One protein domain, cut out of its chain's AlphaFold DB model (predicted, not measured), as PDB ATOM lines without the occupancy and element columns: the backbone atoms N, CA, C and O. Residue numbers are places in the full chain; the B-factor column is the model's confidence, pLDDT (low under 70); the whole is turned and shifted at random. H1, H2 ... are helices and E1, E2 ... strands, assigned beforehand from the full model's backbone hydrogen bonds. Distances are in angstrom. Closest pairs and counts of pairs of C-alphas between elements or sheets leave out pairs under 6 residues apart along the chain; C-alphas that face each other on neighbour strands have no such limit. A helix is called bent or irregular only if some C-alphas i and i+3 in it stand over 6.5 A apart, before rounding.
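Overview. This is residues 51 to 172 of the 172 residues of an uncharacterized protein of Actinospica acidiphila (UniProt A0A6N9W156). A twisted five-strand sheet lies between two long helices, H1 over one face and H2 over the other, making three layers, helices on both faces of a sheet. The loop of residues 127 to 133 sticks out at one end. The 122 printed residues include three named helices and five named strands, ordered E1 E2 E3 H1 E4 H2 E5 H3; the class is mixed, and the mixed sheet runs E1 E2 E4 E3 E5. The whole is compact, with a radius of gyration of the C-alphas of 14.7 A, and elongated, spanning 50 by 25 by 25 A.

Along the chain. E1, residues 51 to 55, begins at C-alpha 51 (-31.309, 46.106, 36.649) and measures 10.4 A. E2 is residues 61 to 66, 16.6 A; E3 is 74 to 79, 16.3 A. H1, 86 to 106, measures 29.9 A. E4 is 113 to 119, 19.6 A. H2, 135 to 154, measures 30.7 A. E5 is 160 to 165, 16.3 A; H3, 167 to 171, measures 8.4 A and ends at C-alpha 171 (-39.508, 35.779, 15.387). H1 is irregular, C-alphas 87 and 90 being 7.8 A apart; H2 only just, with 139 and 142 at 7.0 A.

Arrangement. The hairpin E1 and E2 is antiparallel, with N 52 and O 63 within hydrogen-bond range at 2.8 A. E2 and E4 are antiparallel, with N 66 and O 115 at 2.8 A. E4 and E3 are parallel, with N 116 and O 76 at 2.8 A, as are E3 and E5, with N 77 and O 162 at 2.8 A. E3, H1, E4 form a strand-helix-strand unit, parallel neighbour strands joined through a helix; E4, H2, E5 form a split one, with E3 between its strands; both crossovers are right-handed. H1 is on the sheet at a height of 8.9 A, along the strands, its closest C-alphas to E4 being those of His 100 and Val 115, 5.6 A. H2 is on the opposite face at a height of 9.3 A, along the strands, its closest C-alphas to E5 being those of Arg 152 and Val 161, 7.5 A. H3 only grazes the sheet and touches H2 at residues 137 to 138 alone, the closest C-alphas being those of Ala 137 and Val 171, 5.7 A. O i to N i+4 pairs within range number 14 of 17 in H1, 12 of 16 in H2 and 0 of 1 in H3, where 2 of 2 O i to N i+3 pairs are.

Size, cuts and confidence. The C-alphas farthest apart, of Thr 109 and Pro 129, are 50.0 A apart. The printed part has no cut; the link E4 to H2 is long, 15 residues. The pLDDT is under 70 at residues 81 to 84, 121 to 141 and 166 to 172.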
ATOM      1  N   LEU A  51     -31.963  46.750  37.791       94.06
ATOM      2  CA  LEU A  51     -31.309  46.106  36.649       94.06
ATOM      3  C   LEU A  51     -30.933  44.654  36.959       94.06
ATOM      4  O   LEU A  51     -30.064  44.411  37.790       94.06
ATOM      5  N   LEU A  52     -31.545  43.692  36.266       91.50
ATOM      6  CA  LEU A  52     -31.102  42.288  36.297       91.50
ATOM      7  C   LEU A  52     -29.823  42.068  35.499       91.50
ATOM      8  O   LEU A  52     -29.093  41.126  35.775       91.50
ATOM      9  N   TYR A  53     -29.593  42.909  34.492       90.69
ATOM     10  CA  TYR A  53     -28.405  42.859  33.662       90.69
ATOM     11  C   TYR A  53     -28.092  44.239  33.093       90.69
ATOM     12  O   TYR A  53     -29.000  45.010  32.772       90.69
ATOM     13  N   PHE A  54     -26.803  44.529  32.949       92.25
ATOM     14  CA  PHE A  54     -26.297  45.729  32.300       92.25
ATOM     15  C   PHE A  54     -24.913  45.462  31.713       92.25
ATOM     16  O   PHE A  54     -24.013  45.022  32.438       92.25
ATOM     17  N   ASP A  55     -24.748  45.811  30.443       89.44
ATOM     18  CA  ASP A  55     -23.470  45.930  29.756       89.44
ATOM     19  C   ASP A  55     -23.498  47.171  28.856       89.44
ATOM     20  O   ASP A  55     -24.246  47.222  27.886       89.44
ATOM     21  N   GLY A  56     -22.697  48.186  29.188       84.62
ATOM     22  CA  GLY A  56     -22.635  49.453  28.449       84.62
ATOM     23  C   GLY A  56     -21.804  49.409  27.162       84.62
ATOM     24  O   GLY A  56     -21.657  50.432  26.497       84.62
ATOM     25  N   ARG A  57     -21.202  48.268  26.805       83.75
ATOM     26  CA  ARG A  57     -20.315  48.152  25.633       83.75
ATOM     27  C   ARG A  57     -21.111  48.008  24.332       83.75
ATOM     28  O   ARG A  57     -22.161  47.376  24.315       83.75
ATOM     29  N   GLY A  58     -20.587  48.548  23.229       83.75
ATOM     30  CA  GLY A  58     -21.215  48.430  21.905       83.75
ATOM     31  C   GLY A  58     -22.610  49.063  21.858       83.75
ATOM     32  O   GLY A  58     -22.811  50.161  22.379       83.75
ATOM     33  N   ALA A  59     -23.586  48.365  21.267       79.62
ATOM     34  CA  ALA A  59     -24.995  48.785  21.302       79.62
ATOM     35  C   ALA A  59     -25.587  48.760  22.725       79.62
ATOM     36  O   ALA A  59     -26.525  49.501  23.025       79.62
ATOM     37  N   GLY A  60     -24.977  47.966  23.608       84.25
ATOM     38  CA  GLY A  60     -25.319  47.836  25.010       84.25
ATOM     39  C   GLY A  60     -26.504  46.910  25.270       84.25
ATOM     40  O   GLY A  60     -27.447  46.835  24.485       84.25
ATOM     41  N   LEU A  61     -26.450  46.213  26.400       88.44
ATOM     42  CA  LEU A  61     -27.456  45.254  26.846       88.44
ATOM     43  C   LEU A  61     -28.015  45.694  28.195       88.44
ATOM     44  O   LEU A  61     -27.267  46.070  29.099       88.44
ATOM     45  N   VAL A  62     -29.335  45.632  28.350       90.81
ATOM     46  CA  VAL A  62     -30.031  46.074  29.562       90.81
ATOM     47  C   VAL A  62     -31.222  45.175  29.831       90.81
ATOM     48  O   VAL A  62     -32.082  44.985  28.978       90.81
ATOM     49  N   THR A  63     -31.334  44.680  31.057       92.94
ATOM     50  CA  THR A  63     -32.572  44.067  31.542       92.94
ATOM     51  C   THR A  63     -33.085  44.851  32.741       92.94
ATOM     52  O   THR A  63     -32.519  44.751  33.828       92.94
ATOM     53  N   GLU A  64     -34.149  45.632  32.546       95.38
ATOM     54  CA  GLU A  64     -34.788  46.441  33.596       95.38
ATOM     55  C   GLU A  64     -36.052  45.751  34.112       95.38
ATOM     56  O   GLU A  64     -36.861  45.241  33.337       95.38
ATOM     57  N   VAL A  65     -36.241  45.780  35.426       96.69
ATOM     58  CA  VAL A  65     -37.449  45.318  36.106       96.69
ATOM     59  C   VAL A  65     -38.291  46.518  36.519       96.69
ATOM     60  O   VAL A  65     -37.796  47.482  37.097       96.69
ATOM     61  N   LEU A  66     -39.587  46.427  36.243       96.62
ATOM     62  CA  LEU A  66     -40.614  47.354  36.685       96.62
ATOM     63  C   LEU A  66     -41.531  46.617  37.662       96.62
ATOM     64  O   LEU A  66     -42.241  45.688  37.267       96.62
ATOM     65  N   GLY A  67     -41.508  47.040  38.924       94.69
ATOM     66  CA  GLY A  67     -42.268  46.429  40.012       94.69
ATOM     67  C   GLY A  67     -41.434  45.465  40.858       94.69
ATOM     68  O   GLY A  67     -40.206  45.448  40.808       94.69
ATOM     69  N   ASP A  68     -42.119  44.660  41.663       93.31
ATOM     70  CA  ASP A  68     -41.495  43.711  42.584       93.31
ATOM     71  C   ASP A  68     -41.460  42.311  41.963       93.31
ATOM     72  O   ASP A  68     -42.426  41.552  42.051       93.31
ATOM     73  N   LEU A  69     -40.349  41.983  41.296       93.06
ATOM     74  CA  LEU A  69     -40.195  40.696  40.615       93.06
ATOM     75  C   LEU A  69     -40.217  39.511  41.583       93.06
ATOM     76  O   LEU A  69     -40.837  38.497  41.265       93.06
ATOM     77  N   ALA A  70     -39.588  39.649  42.754       91.62
ATOM     78  CA  ALA A  70     -39.469  38.580  43.747       91.62
ATOM     79  C   ALA A  70     -40.839  38.056  44.188       91.62
ATOM     80  O   ALA A  70     -41.009  36.875  44.492       91.62
ATOM     81  N   HIS A  71     -41.835  38.943  44.187       91.56
ATOM     82  CA  HIS A  71     -43.160  38.618  44.670       91.56
ATOM     83  C   HIS A  71     -44.283  38.765  43.636       91.56
ATOM     84  O   HIS A  71     -45.460  38.665  43.992       91.56
ATOM     85  N   ALA A  72     -43.952  38.994  42.367       92.75
ATOM     86  CA  ALA A  72     -44.941  39.109  41.307       92.75
ATOM     87  C   ALA A  72     -45.627  37.765  41.026       92.75
ATOM     88  O   ALA A  72     -44.979  36.758  40.751       92.75
ATOM     89  N   ASP A  73     -46.958  37.776  41.006       92.50
ATOM     90  CA  ASP A  73     -47.782  36.634  40.598       92.50
ATOM     91  C   ASP A  73     -47.892  36.539  39.068       92.50
ATOM     92  O   ASP A  73     -48.139  35.469  38.503       92.50
ATOM     93  N   ARG A  74     -47.732  37.675  38.376       93.75
ATOM     94  CA  ARG A  74     -47.726  37.772  36.912       93.75
ATOM     95  C   ARG A  74     -46.528  38.585  36.449       93.75
ATOM     96  O   ARG A  74     -46.388  39.747  36.821       93.75
ATOM     97  N   VAL A  75     -45.705  37.990  35.598       95.56
ATOM     98  CA  VAL A  75     -44.529  38.631  35.014       95.56
ATOM     99  C   VAL A  75     -44.702  38.691  33.503       95.56
ATOM    100  O   VAL A  75     -44.919  37.667  32.858       95.56
ATOM    101  N   ALA A  76     -44.596  39.884  32.933       94.00
ATOM    102  CA  ALA A  76     -44.544  40.075  31.490       94.00
ATOM    103  C   ALA A  76     -43.109  40.406  31.070       94.00
ATOM    104  O   ALA A  76     -42.546  41.394  31.531       94.00
ATOM    105  N   VAL A  77     -42.516  39.598  30.195       92.88
ATOM    106  CA  VAL A  77     -41.214  39.883  29.582       92.88
ATOM    107  C   VAL A  77     -41.468  40.574  28.251       92.88
ATOM    108  O   VAL A  77     -42.065  39.980  27.357       92.88
ATOM    109  N   LEU A  78     -41.049  41.831  28.133       90.25
ATOM    110  CA  LEU A  78     -41.127  42.600  26.898       90.25
ATOM    111  C   LEU A  78     -39.813  42.436  26.128       90.25
ATOM    112  O   LEU A  78     -38.748  42.730  26.673       90.25
ATOM    113  N   VAL A  79     -39.904  41.999  24.872       85.25
ATOM    114  CA  VAL A  79     -38.765  41.814  23.959       85.25
ATOM    115  C   VAL A  79     -38.796  42.916  22.888       85.25
ATOM    116  O   VAL A  79     -39.854  43.123  22.276       85.25
ATOM    117  N   PRO A  80     -37.693  43.662  22.676       78.88
ATOM    118  CA  PRO A  80     -37.638  44.750  21.708       78.88
ATOM    119  C   PRO A  80     -37.676  44.251  20.257       78.88
ATOM    120  O   PRO A  80     -37.463  43.076  19.969       78.88
ATOM    121  N   GLY A  81     -37.957  45.174  19.335       66.94
ATOM    122  CA  GLY A  81     -37.761  44.961  17.898       66.94
ATOM    123  C   GLY A  81     -36.351  45.370  17.454       66.94
ATOM    124  O   GLY A  81     -35.482  45.628  18.283       66.94
ATOM    125  N   SER A  82     -36.130  45.463  16.141       59.91
ATOM    126  CA  SER A  82     -34.870  45.953  15.553       59.91
ATOM    127  C   SER A  82     -34.495  47.371  16.026       59.91
ATOM    128  O   SER A  82     -35.345  48.108  16.526       59.91
ATOM    129  N   ASP A  83     -33.220  47.744  15.868       62.03
ATOM    130  CA  ASP A  83     -32.672  49.077  16.194       62.03
ATOM    131  C   ASP A  83     -32.857  49.548  17.658       62.03
ATOM    132  O   ASP A  83     -32.902  50.751  17.949       62.03
ATOM    133  N   THR A  84     -32.959  48.617  18.611       62.41
ATOM    134  CA  THR A  84     -32.993  48.943  20.043       62.41
ATOM    135  C   THR A  84     -31.611  48.746  20.662       62.41
ATOM    136  O   THR A  84     -31.117  47.631  20.769       62.41
ATOM    137  N   GLY A  85     -30.997  49.835  21.113       77.38
ATOM    138  CA  GLY A  85     -29.769  49.828  21.908       77.38
ATOM    139  C   GLY A  85     -29.942  50.680  23.161       77.38
ATOM    140  O   GLY A  85     -31.018  51.237  23.396       77.38
ATOM    141  N   ILE A  86     -28.877  50.846  23.947       80.44
ATOM    142  CA  ILE A  86     -28.877  51.757  25.102       80.44
ATOM    143  C   ILE A  86     -29.292  53.173  24.677       80.44
ATOM    144  O   ILE A  86     -30.115  53.793  25.344       80.44
ATOM    145  N   ASP A  87     -28.819  53.650  23.526       78.00
ATOM    146  CA  ASP A  87     -29.079  55.021  23.066       78.00
ATOM    147  C   ASP A  87     -30.545  55.268  22.660       78.00
ATOM    148  O   ASP A  87     -31.010  56.405  22.665       78.00
ATOM    149  N   THR A  88     -31.307  54.214  22.348       81.12
ATOM    150  CA  THR A  88     -32.744  54.284  22.019       81.12
ATOM    151  C   THR A  88     -33.637  53.690  23.113       81.12
ATOM    152  O   THR A  88     -34.864  53.623  22.959       81.12
ATOM    153  N   TYR A  89     -33.045  53.307  24.249       85.69
ATOM    154  CA  TYR A  89     -33.693  52.513  25.289       85.69
ATOM    155  C   TYR A  89     -34.908  53.196  25.914       85.69
ATOM    156  O   TYR A  89     -35.882  52.527  26.253       85.69
ATOM    157  N   ASP A  90     -34.913  54.525  26.030       87.31
ATOM    158  CA  ASP A  90     -36.023  55.244  26.664       87.31
ATOM    159  C   ASP A  90     -37.357  55.063  25.923       87.31
ATOM    160  O   ASP A  90     -38.408  54.983  26.564       87.31
ATOM    161  N   ARG A  91     -37.336  54.899  24.592       85.31
ATOM    162  CA  ARG A  91     -38.544  54.578  23.814       85.31
ATOM    163  C   ARG A  91     -39.072  53.192  24.172       85.31
ATOM    164  O   ARG A  91     -40.266  53.029  24.415       85.31
ATOM    165  N   PHE A  92     -38.186  52.201  24.213       87.69
ATOM    166  CA  PHE A  92     -38.537  50.830  24.574       87.69
ATOM    167  C   PHE A  92     -39.056  50.748  26.016       87.69
ATOM    168  O   PHE A  92     -40.099  50.148  26.292       87.69
ATOM    169  N   ARG A  93     -38.390  51.455  26.928       91.31
ATOM    170  CA  ARG A  93     -38.800  51.584  28.321       91.31
ATOM    171  C   ARG A  93     -40.167  52.234  28.475       91.31
ATOM    172  O   ARG A  93     -40.941  51.783  29.314       91.31
ATOM    173  N   ALA A  94     -40.487  53.271  27.704       91.69
ATOM    174  CA  ALA A  94     -41.802  53.905  27.769       91.69
ATOM    175  C   ALA A  94     -42.929  52.887  27.512       91.69
ATOM    176  O   ALA A  94     -43.918  52.869  28.246       91.69
ATOM    177  N   THR A  95     -42.737  51.976  26.551       90.38
ATOM    178  CA  THR A  95     -43.657  50.855  26.298       90.38
ATOM    179  C   THR A  95     -43.747  49.911  27.497       90.38
ATOM    180  O   THR A  95     -44.850  49.551  27.911       90.38
ATOM    181  N   ALA A  96     -42.614  49.545  28.104       92.69
ATOM    182  CA  ALA A  96     -42.590  48.685  29.289       92.69
ATOM    183  C   ALA A  96     -43.304  49.322  30.497       92.69
ATOM    184  O   ALA A  96     -44.085  48.660  31.181       92.69
ATOM    185  N   VAL A  97     -43.101  50.624  30.727       95.62
ATOM    186  CA  VAL A  97     -43.777  51.396  31.782       95.62
ATOM    187  C   VAL A  97     -45.282  51.447  31.533       95.62
ATOM    188  O   VAL A  97     -46.059  51.170  32.447       95.62
ATOM    189  N   ALA A  98     -45.710  51.744  30.304       93.62
ATOM    190  CA  ALA A  98     -47.125  51.767  29.945       93.62
ATOM    191  C   ALA A  98     -47.785  50.391  30.144       93.62
ATOM    192  O   ALA A  98     -48.889  50.308  30.695       93.62
ATOM    193  N   LEU A  99     -47.091  49.312  29.763       92.75
ATOM    194  CA  LEU A  99     -47.537  47.940  29.988       92.75
ATOM    195  C   LEU A  99     -47.665  47.631  31.484       92.75
ATOM    196  O   LEU A  99     -48.705  47.135  31.911       92.75
ATOM    197  N   HIS A 100     -46.658  47.970  32.294       95.38
ATOM    198  CA  HIS A 100     -46.691  47.725  33.738       95.38
ATOM    199  C   HIS A 100     -47.853  48.457  34.410       95.38
ATOM    200  O   HIS A 100     -48.595  47.872  35.202       95.38
ATOM    201  N   GLN A 101     -48.065  49.721  34.044       95.25
ATOM    202  CA  GLN A 101     -49.186  50.507  34.542       95.25
ATOM    203  C   GLN A 101     -50.535  49.912  34.120       95.25
ATOM    204  O   GLN A 101     -51.469  49.895  34.920       95.25
ATOM    205  N   ARG A 102     -50.664  49.416  32.881       93.69
ATOM    206  CA  ARG A 102     -51.893  48.761  32.409       93.69
ATOM    207  C   ARG A 102     -52.162  47.466  33.172       93.69
ATOM    208  O   ARG A 102     -53.254  47.328  33.713       93.69
ATOM    209  N   LEU A 103     -51.164  46.588  33.283       92.19
ATOM    210  CA  LEU A 103     -51.273  45.323  34.014       92.19
ATOM    211  C   LEU A 103     -51.629  45.546  35.482       92.19
ATOM    212  O   LEU A 103     -52.499  44.859  36.003       92.19
ATOM    213  N   THR A 104     -51.014  46.537  36.127       93.06
ATOM    214  CA  THR A 104     -51.305  46.876  37.526       93.06
ATOM    215  C   THR A 104     -52.739  47.371  37.705       93.06
ATOM    216  O   THR A 104     -53.388  47.008  38.679       93.06
ATOM    217  N   ARG A 105     -53.269  48.164  36.761       93.81
ATOM    218  CA  ARG A 105     -54.663  48.643  36.812       93.81
ATOM    219  C   ARG A 105     -55.699  47.549  36.555       93.81
ATOM    220  O   ARG A 105     -56.796  47.633  37.088       93.81
ATOM    221  N   GLU A 106     -55.385  46.578  35.704       93.19
ATOM    222  CA  GLU A 106     -56.309  45.495  35.327       93.19
ATOM    223  C   GLU A 106     -56.193  44.251  36.213       93.19
ATOM    224  O   GLU A 106     -57.011  43.332  36.116       93.19
ATOM    225  N   ALA A 107     -55.162  44.180  37.052       90.88
ATOM    226  CA  ALA A 107     -54.954  43.059  37.946       90.88
ATOM    227  C   ALA A 107     -56.085  42.971  38.989       90.88
ATOM    228  O   ALA A 107     -56.473  43.987  39.569       90.88
ATOM    229  N   PRO A 108     -56.599  41.759  39.278       92.81
ATOM    230  CA  PRO A 108     -57.482  41.553  40.421       92.81
ATOM    231  C   PRO A 108     -56.822  42.016  41.724       92.81
ATOM    232  O   PRO A 108     -55.601  41.938  41.871       92.81
ATOM    233  N   THR A 109     -57.627  42.443  42.698       90.12
ATOM    234  CA  THR A 109     -57.128  42.860  44.014       90.12
ATOM    235  C   THR A 109     -56.232  41.782  44.630       90.12
ATOM    236  O   THR A 109     -56.604  40.612  44.689       90.12
ATOM    237  N   GLY A 110     -55.042  42.184  45.085       86.44
ATOM    238  CA  GLY A 110     -54.060  41.288  45.699       86.44
ATOM    239  C   GLY A 110     -53.112  40.585  44.720       86.44
ATOM    240  O   GLY A 110     -52.163  39.959  45.176       86.44
ATOM    241  N   VAL A 111     -53.311  40.711  43.401       91.12
ATOM    242  CA  VAL A 111     -52.380  40.183  42.391       91.12
ATOM    243  C   VAL A 111     -51.273  41.199  42.128       91.12
ATOM    244  O   VAL A 111     -51.535  42.316  41.682       91.12
ATOM    245  N   ARG A 112     -50.020  40.800  42.348       93.81
ATOM    246  CA  ARG A 112     -48.846  41.625  42.040       93.81
ATOM    247  C   ARG A 112     -48.353  41.341  40.630       93.81
ATOM    248  O   ARG A 112     -48.292  40.189  40.198       93.81
ATOM    249  N   THR A 113     -47.987  42.398  39.913       95.19
ATOM    250  CA  THR A 113     -47.473  42.289  38.544       95.19
ATOM    251  C   THR A 113     -46.093  42.916  38.432       95.19
ATOM    252  O   THR A 113     -45.817  43.923  39.082       95.19
ATOM    253  N   ALA A 114     -45.246  42.334  37.588       96.50
ATOM    254  CA  ALA A 114     -43.974  42.915  37.187       96.50
ATOM    255  C   ALA A 114     -43.835  42.873  35.664       96.50
ATOM    256  O   ALA A 114     -44.348  41.970  34.999       96.50
ATOM    257  N   VAL A 115     -43.127  43.852  35.111       96.56
ATOM    258  CA  VAL A 115     -42.705  43.844  33.707       96.56
ATOM    259  C   VAL A 115     -41.191  43.822  33.663       96.56
ATOM    260  O   VAL A 115     -40.542  44.563  34.396       96.56
ATOM    261  N   VAL A 116     -40.630  42.992  32.794       95.31
ATOM    262  CA  VAL A 116     -39.192  42.935  32.556       95.31
ATOM    263  C   VAL A 116     -38.911  43.381  31.129       95.31
ATOM    264  O   VAL A 116     -39.321  42.719  30.179       95.31
ATOM    265  N   ALA A 117     -38.249  44.524  30.979       93.81
ATOM    266  CA  ALA A 117     -37.811  45.054  29.695       93.81
ATOM    267  C   ALA A 117     -36.453  44.435  29.347       93.81
ATOM    268  O   ALA A 117     -35.429  44.839  29.903       93.81
ATOM    269  N   TRP A 118     -36.455  43.441  28.458       91.25
ATOM    270  CA  TRP A 118     -35.288  42.611  28.162       91.25
ATOM    271  C   TRP A 118     -34.630  43.005  26.837       91.25
ATOM    272  O   TRP A 118     -35.048  42.570  25.771       91.25
ATOM    273  N   LEU A 119     -33.573  43.816  26.909       85.56
ATOM    274  CA  LEU A 119     -32.627  44.058  25.818       85.56
ATOM    275  C   LEU A 119     -31.390  43.174  26.047       85.56
ATOM    276  O   LEU A 119     -30.373  43.626  26.573       85.56
ATOM    277  N   GLY A 120     -31.526  41.881  25.745       75.31
ATOM    278  CA  GLY A 120     -30.505  40.860  26.019       75.31
ATOM    279  C   GLY A 120     -29.622  40.468  24.832       75.31
ATOM    280  O   GLY A 120     -28.738  39.638  25.005       75.31
ATOM    281  N   TYR A 121     -29.842  41.051  23.654       69.25
ATOM    282  CA  TYR A 121     -29.086  40.772  22.433       69.25
ATOM    283  C   TYR A 121     -28.813  42.065  21.656       69.25
ATOM    284  O   TYR A 121     -29.530  43.058  21.809       69.25
ATOM    285  N   GLU A 122     -27.781  42.062  20.811       64.38
ATOM    286  CA  GLU A 122     -27.544  43.172  19.887       64.38
ATOM    287  C   GLU A 122     -28.606  43.153  18.781       64.38
ATOM    288  O   GLU A 122     -28.639  42.255  17.934       64.38
ATOM    289  N   THR A 123     -29.495  44.146  18.773       53.50
ATOM    290  CA  THR A 123     -30.508  44.237  17.716       53.50
ATOM    291  C   THR A 123     -29.853  44.595  16.376       53.50
ATOM    292  O   THR A 123     -28.976  45.462  16.351       53.50
ATOM    293  N   PRO A 124     -30.271  43.993  15.248       52.00
ATOM    294  CA  PRO A 124     -29.725  44.335  13.937       52.00
ATOM    295  C   PRO A 124     -29.983  45.811  13.591       52.00
ATOM    296  O   PRO A 124     -31.084  46.309  13.820       52.00
ATOM    297  N   GLY A 125     -28.966  46.486  13.036       47.62
ATOM    298  CA  GLY A 125     -29.053  47.871  12.565       47.62
ATOM    299  C   GLY A 125     -29.578  47.991  11.128       47.62
ATOM    300  O   GLY A 125     -29.252  47.175  10.266       47.62
ATOM    301  N   THR A 126     -30.347  49.042  10.855       42.03
ATOM    302  CA  THR A 126     -31.071  49.327   9.596       42.03
ATOM    303  C   THR A 126     -30.238  49.757   8.376       42.03
ATOM    304  O   THR A 126     -30.800  50.260   7.404       42.03
ATOM    305  N   VAL A 127     -28.919  49.523   8.334       36.28
ATOM    306  CA  VAL A 127     -28.086  49.866   7.156       36.28
ATOM    307  C   VAL A 127     -27.400  48.643   6.557       36.28
ATOM    308  O   VAL A 127     -26.181  48.504   6.536       36.28
ATOM    309  N   SER A 128     -28.209  47.734   6.030       34.69
ATOM    310  CA  SER A 128     -27.806  46.876   4.919       34.69
ATOM    311  C   SER A 128     -29.048  46.354   4.204       34.69
ATOM    312  O   SER A 128     -30.040  46.061   4.871       34.69
ATOM    313  N   PRO A 129     -29.026  46.224   2.864       33.88
ATOM    314  CA  PRO A 129     -30.131  45.721   2.042       33.88
ATOM    315  C   PRO A 129     -30.365  44.207   2.230       33.88
ATOM    316  O   PRO A 129     -30.687  43.481   1.297       33.88
ATOM    317  N   SER A 130     -30.204  43.726   3.459       38.72
ATOM    318  CA  SER A 130     -30.509  42.385   3.943       38.72
ATOM    319  C   SER A 130     -31.808  42.453   4.744       38.72
ATOM    320  O   SER A 130     -31.887  42.053   5.903       38.72
ATOM    321  N   VAL A 131     -32.836  43.031   4.126       44.91
ATOM    322  CA  VAL A 131     -34.213  42.838   4.567       44.91
ATOM    323  C   VAL A 131     -34.546  41.370   4.297       44.91
ATOM    324  O   VAL A 131     -34.383  40.901   3.175       44.91
ATOM    325  N   ALA A 132     -35.010  40.679   5.339       40.84
ATOM    326  CA  ALA A 132     -35.476  39.290   5.355       40.84
ATOM    327  C   ALA A 132     -34.398  38.186   5.348       40.84
ATOM    328  O   ALA A 132     -34.243  37.456   4.376       40.84
ATOM    329  N   THR A 133     -33.773  37.939   6.502       36.16
ATOM    330  CA  THR A 133     -33.469  36.558   6.910       36.16
ATOM    331  C   THR A 133     -33.837  36.343   8.379       36.16
ATOM    332  O   THR A 133     -33.500  37.117   9.274       36.16
ATOM    333  N   THR A 134     -34.551  35.250   8.614       38.47
ATOM    334  CA  THR A 134     -34.916  34.638   9.899       38.47
ATOM    335  C   THR A 134     -33.707  34.196  10.745       38.47
ATOM    336  O   THR A 134     -33.889  33.680  11.838       38.47
ATOM    337  N   GLY A 135     -32.472  34.424  10.280       35.94
ATOM    338  CA  GLY A 135     -31.257  33.845  10.865       35.94
ATOM    339  C   GLY A 135     -30.777  34.467  12.181       35.94
ATOM    340  O   GLY A 135     -30.239  33.750  13.010       35.94
ATOM    341  N   ARG A 136     -30.997  35.769  12.434       46.50
ATOM    342  CA  ARG A 136     -30.572  36.393  13.713       46.50
ATOM    343  C   ARG A 136     -31.578  36.214  14.848       46.50
ATOM    344  O   ARG A 136     -31.216  36.327  16.015       46.50
ATOM    345  N   ALA A 137     -32.833  35.940  14.509       46.31
ATOM    346  CA  ALA A 137     -33.854  35.635  15.499       46.31
ATOM    347  C   ALA A 137     -33.648  34.239  16.110       46.31
ATOM    348  O   ALA A 137     -33.783  34.066  17.318       46.31
ATOM    349  N   GLU A 138     -33.202  33.275  15.297       47.22
ATOM    350  CA  GLU A 138     -32.816  31.934  15.756       47.22
ATOM    351  C   GLU A 138     -31.601  31.955  16.700       47.22
ATOM    352  O   GLU A 138     -31.546  31.153  17.634       47.22
ATOM    353  N   GLU A 139     -30.669  32.899  16.514       52.41
ATOM    354  CA  GLU A 139     -29.470  33.035  17.355       52.41
ATOM    355  C   GLU A 139     -29.756  33.571  18.762       52.41
ATOM    356  O   GLU A 139     -28.993  33.244  19.654       52.41
ATOM    357  N   SER A 140     -30.835  34.339  18.981       59.81
ATOM    358  CA  SER A 140     -31.155  34.947  20.296       59.81
ATOM    359  C   SER A 140     -32.177  34.147  21.124       59.81
ATOM    360  O   SER A 140     -32.458  34.463  22.288       59.81
ATOM    361  N   ALA A 141     -32.778  33.114  20.524       66.31
ATOM    362  CA  ALA A 141     -33.762  32.256  21.175       66.31
ATOM    363  C   ALA A 141     -33.189  31.456  22.372       66.31
ATOM    364  O   ALA A 141     -33.903  31.284  23.369       66.31
ATOM    365  N   PRO A 142     -31.941  30.936  22.342       75.62
ATOM    366  CA  PRO A 142     -31.325  30.292  23.504       75.62
ATOM    367  C   PRO A 142     -31.155  31.240  24.699       75.62
ATOM    368  O   PRO A 142     -31.483  30.862  25.825       75.62
ATOM    369  N   GLU A 143     -30.713  32.474  24.462       77.94
ATOM    370  CA  GLU A 143     -30.518  33.517  25.469       77.94
ATOM    371  C   GLU A 143     -31.853  33.905  26.096       77.94
ATOM    372  O   GLU A 143     -31.952  34.000  27.319       77.94
ATOM    373  N   LEU A 144     -32.905  34.051  25.284       79.25
ATOM    374  CA  LEU A 144     -34.249  34.326  25.784       79.25
ATOM    375  C   LEU A 144     -34.782  33.169  26.641       79.25
ATOM    376  O   LEU A 144     -35.373  33.399  27.697       79.25
ATOM    377  N   ARG A 145     -34.557  31.912  26.235       82.00
ATOM    378  CA  ARG A 145     -34.960  30.737  27.029       82.00
ATOM    379  C   ARG A 145     -34.222  30.670  28.362       82.00
ATOM    380  O   ARG A 145     -34.866  30.434  29.386       82.00
ATOM    381  N   ALA A 146     -32.907  30.889  28.355       83.94
ATOM    382  CA  ALA A 146     -32.101  30.944  29.571       83.94
ATOM    383  C   ALA A 146     -32.582  32.075  30.488       83.94
ATOM    384  O   ALA A 146     -32.852  31.851  31.665       83.94
ATOM    385  N   PHE A 147     -32.825  33.254  29.920       85.38
ATOM    386  CA  PHE A 147     -33.338  34.395  30.658       85.38
ATOM    387  C   PHE A 147     -34.715  34.133  31.285       85.38
ATOM    388  O   PHE A 147     -34.948  34.449  32.450       85.38
ATOM    389  N   VAL A 148     -35.645  33.517  30.551       86.62
ATOM    390  CA  VAL A 148     -36.961  33.149  31.095       86.62
ATOM    391  C   VAL A 148     -36.824  32.126  32.226       86.62
ATOM    392  O   VAL A 148     -37.591  32.186  33.191       86.62
ATOM    393  N   ALA A 149     -35.864  31.201  32.141       85.94
ATOM    394  CA  ALA A 149     -35.564  30.283  33.236       85.94
ATOM    395  C   ALA A 149     -35.038  31.034  34.471       85.94
ATOM    396  O   ALA A 149     -35.536  30.797  35.573       85.94
ATOM    397  N   ASP A 150     -34.138  32.003  34.285       86.44
ATOM    398  CA  ASP A 150     -33.634  32.853  35.367       86.44
ATOM    399  C   ASP A 150     -34.766  33.660  36.016       86.44
ATOM    400  O   ASP A 150     -34.911  33.639  37.237       86.44
ATOM    401  N   VAL A 151     -35.643  34.283  35.222       85.62
ATOM    402  CA  VAL A 151     -36.830  35.000  35.723       85.62
ATOM    403  C   VAL A 151     -37.722  34.079  36.555       85.62
ATOM    404  O   VAL A 151     -38.159  34.464  37.637       85.62
ATOM    405  N   ARG A 152     -37.974  32.848  36.097       87.44
ATOM    406  CA  ARG A 152     -38.765  31.862  36.855       87.44
ATOM    407  C   ARG A 152     -38.090  31.422  38.151       87.44
ATOM    408  O   ARG A 152     -38.796  31.079  39.092       87.44
ATOM    409  N   SER A 153     -36.761  31.420  38.198       85.88
ATOM    410  CA  SER A 153     -36.005  31.024  39.391       85.88
ATOM    411  C   SER A 153     -36.015  32.083  40.499       85.88
ATOM    412  O   SER A 153     -35.814  31.740  41.661       85.88
ATOM    413  N   VAL A 154     -36.264  33.351  40.148       86.62
ATOM    414  CA  VAL A 154     -36.279  34.477  41.098       86.62
ATOM    415  C   VAL A 154     -37.662  35.058  41.369       86.62
ATOM    416  O   VAL A 154     -37.832  35.757  42.365       86.62
ATOM    417  N   ALA A 155     -38.639  34.811  40.497       86.75
ATOM    418  CA  ALA A 155     -40.019  35.229  40.713       86.75
ATOM    419  C   ALA A 155     -40.732  34.349  41.755       86.75
ATOM    420  O   ALA A 155     -40.216  33.319  42.195       86.75
ATOM    421  N   ALA A 156     -41.960  34.728  42.123       84.38
ATOM    422  CA  ALA A 156     -42.763  33.934  43.046       84.38
ATOM    423  C   ALA A 156     -42.939  32.482  42.529       84.38
ATOM    424  O   ALA A 156     -43.139  32.283  41.330       84.38
ATOM    425  N   PRO A 157     -42.976  31.450  43.400       80.00
ATOM    426  CA  PRO A 157     -42.979  30.038  42.982       80.00
ATOM    427  C   PRO A 157     -44.109  29.608  42.031       80.00
ATOM    428  O   PRO A 157     -44.024  28.560  41.396       80.00
ATOM    429  N   ARG A 158     -45.200  30.381  41.958       84.12
ATOM    430  CA  ARG A 158     -46.350  30.138  41.067       84.12
ATOM    431  C   ARG A 158     -46.586  31.278  40.073       84.12
ATOM    432  O   ARG A 158     -47.681  31.385  39.517       84.12
ATOM    433  N   ALA A 159     -45.581  32.126  39.865       87.81
ATOM    434  CA  ALA A 159     -45.666  33.250  38.953       87.81
ATOM    435  C   ALA A 159     -45.963  32.769  37.528       87.81
ATOM    436  O   ALA A 159     -45.312  31.866  36.994       87.81
ATOM    437  N   ARG A 160     -46.948  33.395  36.884       90.44
ATOM    438  CA  ARG A 160     -47.201  33.198  35.454       90.44
ATOM    439  C   ARG A 160     -46.303  34.141  34.669       90.44
ATOM    440  O   ARG A 160     -46.410  35.352  34.837       90.44
ATOM    441  N   VAL A 161     -45.460  33.586  33.801       89.56
ATOM    442  CA  VAL A 161     -44.583  34.361  32.914       89.56
ATOM    443  C   VAL A 161     -45.164  34.369  31.502       89.56
ATOM    444  O   VAL A 161     -45.401  33.303  30.932       89.56
ATOM    445  N   SER A 162     -45.378  35.557  30.943       88.44
ATOM    446  CA  SER A 162     -45.821  35.768  29.561       88.44
ATOM    447  C   SER A 162     -44.762  36.546  28.788       88.44
ATOM    448  O   SER A 162     -44.227  37.524  29.302       88.44
ATOM    449  N   LEU A 163     -44.475  36.131  27.555       85.19
ATOM    450  CA  LEU A 163     -43.608  36.878  26.648       85.19
ATOM    451  C   LEU A 163     -44.455  37.764  25.736       85.19
ATOM    452  O   LEU A 163     -45.423  37.295  25.137       85.19
ATOM    453  N   LEU A 164     -44.100  39.044  25.656       80.00
ATOM    454  CA  LEU A 164     -44.672  40.006  24.728       80.00
ATOM    455  C   LEU A 164     -43.569  40.480  23.797       80.00
ATOM    456  O   LEU A 164     -42.644  41.193  24.186       80.00
ATOM    457  N   CYS A 165     -43.705  40.081  22.549       74.25
ATOM    458  CA  CYS A 165     -42.738  40.350  21.515       74.25
ATOM    459  C   CYS A 165     -43.232  41.496  20.633       74.25
ATOM    460  O   CYS A 165     -44.301  41.395  20.028       74.25
ATOM    461  N   HIS A 166     -42.484  42.598  20.569       62.16
ATOM    462  CA  HIS A 166     -42.848  43.746  19.740       62.16
ATOM    463  C   HIS A 166     -42.067  43.727  18.418       62.16
ATOM    464  O   HIS A 166     -40.838  43.754  18.418       62.16
ATOM    465  N   SER A 167     -42.766  43.747  17.277       53.12
ATOM    466  CA  SER A 167     -42.149  43.719  15.936       53.12
ATOM    467  C   SER A 167     -41.212  42.505  15.759       53.12
ATOM    468  O   SER A 167     -41.662  41.394  16.004       53.12
ATOM    469  N   TYR A 168     -39.940  42.663  15.364       49.56
ATOM    470  CA  TYR A 168     -39.002  41.541  15.144       49.56
ATOM    471  C   TYR A 168     -38.819  40.611  16.358       49.56
ATOM    472  O   TYR A 168     -38.472  39.450  16.180       49.56
ATOM    473  N   GLY A 169     -39.130  41.047  17.585       48.69
ATOM    474  CA  GLY A 169     -39.165  40.132  18.728       48.69
ATOM    475  C   GLY A 169     -40.114  38.942  18.519       48.69
ATOM    476  O   GLY A 169     -39.992  37.948  19.220       48.69
ATOM    477  N   SER A 170     -41.086  39.017  17.594       53.88
ATOM    478  CA  SER A 170     -42.047  37.934  17.336       53.88
ATOM    479  C   SER A 170     -41.449  36.738  16.596       53.88
ATOM    480  O   SER A 170     -42.132  35.727  16.460       53.88
ATOM    481  N   VAL A 171     -40.233  36.871  16.057       42.44
ATOM    482  CA  VAL A 171     -39.508  35.779  15.387       42.44
ATOM    483  C   VAL A 171     -38.380  35.192  16.247       42.44
ATOM    484  O   VAL A 171     -37.754  34.232  15.804       42.44
ATOM    485  N   VAL A 172     -38.130  35.756  17.440       48.28
ATOM    486  CA  VAL A 172     -37.168  35.265  18.452       48.28
ATOM    487  C   VAL A 172     -37.819  34.207  19.346       48.28
ATOM    488  O   VAL A 172     -39.011  34.382  19.689       48.28
TER     489      VAL A 172